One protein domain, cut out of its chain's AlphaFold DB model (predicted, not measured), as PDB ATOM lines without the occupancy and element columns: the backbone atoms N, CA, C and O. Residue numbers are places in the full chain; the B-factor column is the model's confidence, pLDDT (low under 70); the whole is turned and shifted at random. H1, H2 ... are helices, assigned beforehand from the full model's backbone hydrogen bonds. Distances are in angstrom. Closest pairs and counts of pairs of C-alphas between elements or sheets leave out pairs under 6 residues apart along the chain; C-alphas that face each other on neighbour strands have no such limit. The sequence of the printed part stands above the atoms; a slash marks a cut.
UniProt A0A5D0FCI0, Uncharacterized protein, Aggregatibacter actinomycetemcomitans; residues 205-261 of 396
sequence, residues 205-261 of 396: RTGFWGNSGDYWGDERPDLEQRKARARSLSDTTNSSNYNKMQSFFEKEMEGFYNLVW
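This is residues 205 to 261 of the 396 residues of an uncharacterized protein of Aggregatibacter actinomycetemcomitans (UniProt A0A5D0FCI0). Two helices, the shorter H1 and the longer H2, meet near one end of each as an L, and a looped stretch with no named element, residues 205 to 222, lies in the open side between them. The printed part has 57 residues, with H1 then H2 and no named strand, in the class all helix. It is only just compact, close to loose, with a radius of gyration of the C-alphas of 11.9 A, and flat, spanning 31 by 28 by 15 A.

Within residues 205 to 222, residues 214 to 215 pair antiparallel with 218 to 219. H1, residues 223 to 234, measures 17.5 A from C-alpha 223 at (70.851, 101.780, 93.573). H2, residues 240 to 260, measures 30.2 A and ends at C-alpha 260 at (96.424, 98.890, 91.302).

H1, with residues 229 to 233 alone, touches residues 241 to 246 of H2; the closest C-alphas, of Ser 232 and Tyr 242, are 5.2 A apart. Their lines are about perpendicular, at 78 degrees. Every O i to N i+4 pair is within hydrogen-bond range in H2, and 5 of 8 in H1.

The C-alphas farthest apart, of Thr 237 and Trp 261, are 31.9 A apart. The printed part has no cut, and the H1 to H2 link is tight. Mean pLDDT of the printed part is 72.2; residues 252 to 261 are among those under 70.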
ATOM      1  N   ARG A 205      82.873  96.986  86.741       63.75
ATOM      2  CA  ARG A 205      81.588  96.387  86.358       63.75
ATOM      3  C   ARG A 205      80.915  95.676  87.530       63.75
ATOM      4  O   ARG A 205      79.693  95.779  87.693       63.75
ATOM      5  N   THR A 206      81.695  94.965  88.339       72.00
ATOM      6  CA  THR A 206      81.212  94.194  89.497       72.00
ATOM      7  C   THR A 206      81.159  95.001  90.794       72.00
ATOM      8  O   THR A 206      80.437  94.595  91.698       72.00
ATOM      9  N   GLY A 207      81.824  96.155  90.873       70.12
ATOM     10  CA  GLY A 207      81.853  97.037  92.041       70.12
ATOM     11  C   GLY A 207      80.558  97.817  92.295       70.12
ATOM     12  O   GLY A 207      79.582  97.725  91.544       70.12
ATOM     13  N   PHE A 208      80.555  98.624  93.360       71.69
ATOM     14  CA  PHE A 208      79.386  99.329  93.899       71.69
ATOM     15  C   PHE A 208      78.658 100.170  92.847       71.69
ATOM     16  O   PHE A 208      77.428 100.186  92.816       71.69
ATOM     17  N   TRP A 209      79.402 100.849  91.970       69.06
ATOM     18  CA  TRP A 209      78.867 101.726  90.919       69.06
ATOM     19  C   TRP A 209      78.675 101.039  89.562       69.06
ATOM     20  O   TRP A 209      78.201 101.676  88.623       69.06
ATOM     21  N   GLY A 210      79.049  99.766  89.440       67.00
ATOM     22  CA  GLY A 210      79.053  99.054  88.167       67.00
ATOM     23  C   GLY A 210      77.660  98.715  87.646       67.00
ATOM     24  O   GLY A 210      76.641  99.025  88.272       67.00
ATOM     25  N   ASN A 211      77.600  97.955  86.548       69.50
ATOM     26  CA  ASN A 211      76.360  97.497  85.891       69.50
ATOM     27  C   ASN A 211      76.215  95.956  85.722       69.50
ATOM     28  O   ASN A 211      75.241  95.526  85.115       69.50
ATOM     29  N   SER A 212      77.108  95.132  86.293       76.00
ATOM     30  CA  SER A 212      76.917  93.675  86.466       76.00
ATOM     31  C   SER A 212      75.562  93.282  87.092       76.00
ATOM     32  O   SER A 212      75.018  94.002  87.927       76.00
ATOM     33  N   GLY A 213      75.031  92.110  86.740       74.69
ATOM     34  CA  GLY A 213      73.878  91.516  87.437       74.69
ATOM     35  C   GLY A 213      74.212  91.045  88.855       74.69
ATOM     36  O   GLY A 213      73.339  91.036  89.713       74.69
ATOM     37  N   ASP A 214      75.488  90.760  89.119       76.31
ATOM     38  CA  ASP A 214      75.964  90.262  90.409       76.31
ATOM     39  C   ASP A 214      76.691  91.358  91.198       76.31
ATOM     40  O   ASP A 214      77.493  92.126  90.644       76.31
ATOM     41  N   TYR A 215      76.434  91.419  92.507       76.50
ATOM     42  CA  TYR A 215      77.130  92.287  93.453       76.50
ATOM     43  C   TYR A 215      77.437  91.539  94.754       76.50
ATOM     44  O   TYR A 215      76.530  91.066  95.431       76.50
ATOM     45  N   TRP A 216      78.723  91.424  95.099       75.06
ATOM     46  CA  TRP A 216      79.209  90.684  96.279       75.06
ATOM     47  C   TRP A 216      78.736  89.220  96.386       75.06
ATOM     48  O   TRP A 216      78.684  88.665  97.482       75.06
ATOM     49  N   GLY A 217      78.463  88.573  95.249       71.56
ATOM     50  CA  GLY A 217      78.019  87.176  95.187       71.56
ATOM     51  C   GLY A 217      76.505  86.979  95.310       71.56
ATOM     52  O   GLY A 217      76.061  85.838  95.276       71.56
ATOM     53  N   ASP A 218      75.740  88.069  95.410       77.31
ATOM     54  CA  ASP A 218      74.277  88.078  95.374       77.31
ATOM     55  C   ASP A 218      73.766  88.790  94.107       77.31
ATOM     56  O   ASP A 218      74.498  89.549  93.460       77.31
ATOM     57  N   GLU A 219      72.480  88.604  93.796       83.75
ATOM     58  CA  GLU A 219      71.786  89.400  92.781       83.75
ATOM     59  C   GLU A 219      71.839  90.886  93.154       83.75
ATOM     60  O   GLU A 219      71.586  91.286  94.299       83.75
ATOM     61  N   ARG A 220      72.193  91.723  92.178       84.56
ATOM     62  CA  ARG A 220      72.438  93.137  92.415       84.56
ATOM     63  C   ARG A 220      71.157  93.865  92.836       84.56
ATOM     64  O   ARG A 220      70.232  94.002  92.037       84.56
ATOM     65  N   PRO A 221      71.140  94.468  94.038       81.94
ATOM     66  CA  PRO A 221      70.029  95.300  94.458       81.94
ATOM     67  C   PRO A 221      70.040  96.653  93.739       81.94
ATOM     68  O   PRO A 221      71.090  97.165  93.327       81.94
ATOM     69  N   ASP A 222      68.864  97.274  93.656       85.31
ATOM     70  CA  ASP A 222      68.709  98.616  93.097       85.31
ATOM     71  C   ASP A 222      69.632  99.647  93.786       85.31
ATOM     72  O   ASP A 222      70.061  99.483  94.934       85.31
ATOM     73  N   LEU A 223      69.968 100.726  93.072       78.69
ATOM     74  CA  LEU A 223      70.851 101.780  93.573       78.69
ATOM     75  C   LEU A 223      70.383 102.368  94.911       78.69
ATOM     76  O   LEU A 223      71.222 102.601  95.785       78.69
ATOM     77  N   GLU A 224      69.083 102.576  95.111       81.44
ATOM     78  CA  GLU A 224      68.580 103.143  96.368       81.44
ATOM     79  C   GLU A 224      68.730 102.166  97.537       81.44
ATOM     80  O   GLU A 224      69.116 102.558  98.641       81.44
ATOM     81  N   GLN A 225      68.547 100.870  97.284       82.50
ATOM     82  CA  GLN A 225      68.804  99.834  98.283       82.50
ATOM     83  C   GLN A 225      70.298  99.711  98.604       82.50
ATOM     84  O   GLN A 225      70.661  99.569  99.773       82.50
ATOM     85  N   ARG A 226      71.181  99.820  97.600       82.50
ATOM     86  CA  ARG A 226      72.642  99.847  97.803       82.50
ATOM     87  C   ARG A 226      73.066 101.030  98.667       82.50
ATOM     88  O   ARG A 226      73.805 100.841  99.630       82.50
ATOM     89  N   LYS A 227      72.551 102.233  98.385       80.75
ATOM     90  CA  LYS A 227      72.791 103.429  99.210       80.75
ATOM     91  C   LYS A 227      72.287 103.237 100.639       80.75
ATOM     92  O   LYS A 227      72.999 103.579 101.578       80.75
ATOM     93  N   ALA A 228      71.088 102.681 100.814       80.88
ATOM     94  CA  ALA A 228      70.521 102.421 102.134       80.88
ATOM     95  C   ALA A 228      71.373 101.429 102.944       80.88
ATOM     96  O   ALA A 228      71.634 101.681 104.116       80.88
ATOM     97  N   ARG A 229      71.868 100.356 102.311       80.88
ATOM     98  CA  ARG A 229      72.806  99.411 102.940       80.88
ATOM     99  C   ARG A 229      74.143 100.079 103.269       80.88
ATOM    100  O   ARG A 229      74.636  99.914 104.372       80.88
ATOM    101  N   ALA A 230      74.699 100.887 102.365       77.94
ATOM    102  CA  ALA A 230      75.965 101.587 102.590       77.94
ATOM    103  C   ALA A 230      75.913 102.594 103.752       77.94
ATOM    104  O   ALA A 230      76.937 102.840 104.382       77.94
ATOM    105  N   ARG A 231      74.735 103.138 104.095       80.50
ATOM    106  CA  ARG A 231      74.583 104.007 105.277       80.50
ATOM    107  C   ARG A 231      74.979 103.315 106.576       80.50
ATOM    108  O   ARG A 231      75.437 104.007 107.479       80.50
ATOM    109  N   SER A 232      74.887 101.987 106.668       78.88
ATOM    110  CA  SER A 232      75.326 101.290 107.878       78.88
ATOM    111  C   SER A 232      76.835 101.393 108.108       78.88
ATOM    112  O   SER A 232      77.260 101.172 109.230       78.88
ATOM    113  N   LEU A 233      77.643 101.778 107.108       72.25
ATOM    114  CA  LEU A 233      79.071 102.098 107.286       72.25
ATOM    115  C   LEU A 233      79.303 103.404 108.062       72.25
ATOM    116  O   LEU A 233      80.412 103.647 108.528       72.25
ATOM    117  N   SER A 234      78.278 104.255 108.173       72.38
ATOM    118  CA  SER A 234      78.335 105.502 108.945       72.38
ATOM    119  C   SER A 234      77.878 105.345 110.398       72.38
ATOM    120  O   SER A 234      78.039 106.280 111.181       72.38
ATOM    121  N   ASP A 235      77.346 104.175 110.771       73.38
ATOM    122  CA  ASP A 235      76.965 103.899 112.154       73.38
ATOM    123  C   ASP A 235      78.213 103.735 113.027       73.38
ATOM    124  O   ASP A 235      79.058 102.874 112.799       73.38
ATOM    125  N   THR A 236      78.308 104.542 114.083       61.44
ATOM    126  CA  THR A 236      79.398 104.490 115.073       61.44
ATOM    127  C   THR A 236      79.259 103.347 116.081       61.44
ATOM    128  O   THR A 236      80.132 103.141 116.922       61.44
ATOM    129  N   THR A 237      78.150 102.612 116.036       63.09
ATOM    130  CA  THR A 237      77.890 101.435 116.870       63.09
ATOM    131  C   THR A 237      78.172 100.166 116.076       63.09
ATOM    132  O   THR A 237      77.539  99.956 115.043       63.09
ATOM    133  N   ASN A 238      79.070  99.312 116.592       63.72
ATOM    134  CA  ASN A 238      79.423  97.981 116.066       63.72
ATOM    135  C   ASN A 238      78.200  97.044 115.998       63.72
ATOM    136  O   ASN A 238      78.031  96.133 116.808       63.72
ATOM    137  N   SER A 239      77.314  97.287 115.038       75.56
ATOM    138  CA  SER A 239      76.178  96.431 114.728       75.56
ATOM    139  C   SER A 239      76.616  95.305 113.789       75.56
ATOM    140  O   SER A 239      77.577  95.437 113.033       75.56
ATOM    141  N   SER A 240      75.883  94.188 113.791       78.69
ATOM    142  CA  SER A 240      76.112  93.090 112.835       78.69
ATOM    143  C   SER A 240      76.086  93.580 111.375       78.69
ATOM    144  O   SER A 240      76.887  93.151 110.546       78.69
ATOM    145  N   ASN A 241      75.229  94.567 111.081       78.56
ATOM    146  CA  ASN A 241      75.122  95.189 109.763       78.56
ATOM    147  C   ASN A 241      76.338  96.057 109.410       78.56
ATOM    148  O   ASN A 241      76.775  96.029 108.260       78.56
ATOM    149  N   TYR A 242      76.898  96.793 110.378       80.44
ATOM    150  CA  TYR A 242      78.151  97.533 110.196       80.44
ATOM    151  C   TYR A 242      79.291  96.573 109.841       80.44
ATOM    152  O   TYR A 242      79.889  96.720 108.782       80.44
ATOM    153  N   ASN A 243      79.507  95.524 110.642       80.62
ATOM    154  CA  ASN A 243      80.592  94.559 110.418       80.62
ATOM    155  C   ASN A 243      80.477  93.854 109.056       80.62
ATOM    156  O   ASN A 243      81.473  93.678 108.355       80.62
ATOM    157  N   LYS A 244      79.257  93.472 108.656       82.94
ATOM    158  CA  LYS A 244      79.011  92.838 107.354       82.94
ATOM    159  C   LYS A 244      79.325  93.789 106.197       82.94
ATOM    160  O   LYS A 244      80.024  93.404 105.265       82.94
ATOM    161  N   MET A 245      78.838  95.028 106.262       79.50
ATOM    162  CA  MET A 245      79.097  96.021 105.215       79.50
ATOM    163  C   MET A 245      80.557  96.462 105.179       79.50
ATOM    164  O   MET A 245      81.091  96.671 104.093       79.50
ATOM    165  N   GLN A 246      81.212  96.561 106.335       77.88
ATOM    166  CA  GLN A 246      82.637  96.850 106.426       77.88
ATOM    167  C   GLN A 246      83.450  95.752 105.742       77.88
ATOM    168  O   GLN A 246      84.272  96.063 104.889       77.88
ATOM    169  N   SER A 247      83.173  94.480 106.039       78.81
ATOM    170  CA  SER A 247      83.863  93.353 105.404       78.81
ATOM    171  C   SER A 247      83.691  93.350 103.883       78.81
ATOM    172  O   SER A 247      84.651  93.130 103.146       78.81
ATOM    173  N   PHE A 248      82.484  93.631 103.395       78.38
ATOM    174  CA  PHE A 248      82.238  93.714 101.961       78.38
ATOM    175  C   PHE A 248      82.963  94.883 101.289       78.38
ATOM    176  O   PHE A 248      83.561  94.708 100.228       78.38
ATOM    177  N   PHE A 249      82.954  96.055 101.924       75.56
ATOM    178  CA  PHE A 249      83.706  97.213 101.457       75.56
ATOM    179  C   PHE A 249      85.213  96.932 101.439       75.56
ATOM    180  O   PHE A 249      85.878  97.209 100.446       75.56
ATOM    181  N   GLU A 250      85.749  96.336 102.503       69.62
ATOM    182  CA  GLU A 250      87.158  95.952 102.591       69.62
ATOM    183  C   GLU A 250      87.535  94.966 101.487       69.62
ATOM    184  O   GLU A 250      88.553  95.176 100.838       69.62
ATOM    185  N   LYS A 251      86.692  93.967 101.197       70.19
ATOM    186  CA  LYS A 251      86.912  93.010 100.101       70.19
ATOM    187  C   LYS A 251      86.883  93.674  98.719       70.19
ATOM    188  O   LYS A 251      87.682  93.340  97.849       70.19
ATOM    189  N   GLU A 252      85.976  94.621  98.498       64.25
ATOM    190  CA  GLU A 252      85.921  95.380  97.244       64.25
ATOM    191  C   GLU A 252      87.170  96.259  97.069       64.25
ATOM    192  O   GLU A 252      87.770  96.284  95.991       64.25
ATOM    193  N   MET A 253      87.613  96.911  98.147       65.25
ATOM    194  CA  MET A 253      88.854  97.688  98.173       65.25
ATOM    195  C   MET A 253      90.100  96.809  98.051       65.25
ATOM    196  O   MET A 253      91.076  97.224  97.440       65.25
ATOM    197  N   GLU A 254      90.075  95.591  98.581       58.22
ATOM    198  CA  GLU A 254      91.132  94.599  98.413       58.22
ATOM    199  C   GLU A 254      91.309  94.227  96.943       58.22
ATOM    200  O   GLU A 254      92.425  94.281  96.432       58.22
ATOM    201  N   GLY A 255      90.205  93.952  96.237       55.12
ATOM    202  CA  GLY A 255      90.216  93.727  94.792       55.12
ATOM    203  C   GLY A 255      90.795  94.921  94.032       55.12
ATOM    204  O   GLY A 255      91.638  94.749  93.159       55.12
ATOM    205  N   PHE A 256      90.425  96.140  94.422       54.09
ATOM    206  CA  PHE A 256      90.990  97.355  93.839       54.09
ATOM    207  C   PHE A 256      92.499  97.477  94.072       54.09
ATOM    208  O   PHE A 256      93.261  97.754  93.148       54.09
ATOM    209  N   TYR A 257      92.952  97.258  95.305       51.38
ATOM    210  CA  TYR A 257      94.369  97.307  95.644       51.38
ATOM    211  C   TYR A 257      95.156  96.210  94.933       51.38
ATOM    212  O   TYR A 257      96.245  96.481  94.453       51.38
ATOM    213  N   ASN A 258      94.595  95.014  94.786       52.53
ATOM    214  CA  ASN A 258      95.201  93.918  94.035       52.53
ATOM    215  C   ASN A 258      95.363  94.218  92.538       52.53
ATOM    216  O   ASN A 258      96.266  93.670  91.912       52.53
ATOM    217  N   LEU A 259      94.529  95.093  91.980       50.56
ATOM    218  CA  LEU A 259      94.674  95.570  90.606       50.56
ATOM    219  C   LEU A 259      95.719  96.679  90.488       50.56
ATOM    220  O   LEU A 259      96.515  96.714  89.557       50.56
ATOM    221  N   VAL A 260      95.685  97.628  91.420       46.34
ATOM    222  CA  VAL A 260      96.424  98.890  91.302       46.34
ATOM    223  C   VAL A 260      97.833  98.771  91.859       46.34
ATOM    224  O   VAL A 260      98.753  99.413  91.346       46.34
ATOM    225  N   TRP A 261      98.016  97.981  92.916       51.16
ATOM    226  CA  TRP A 261      99.317  97.766  93.527       51.16
ATOM    227  C   TRP A 261     100.173  96.872  92.639       51.16
ATOM    228  O   TRP A 261      99.731  95.861  92.108       51.16
TER     229      TRP A 261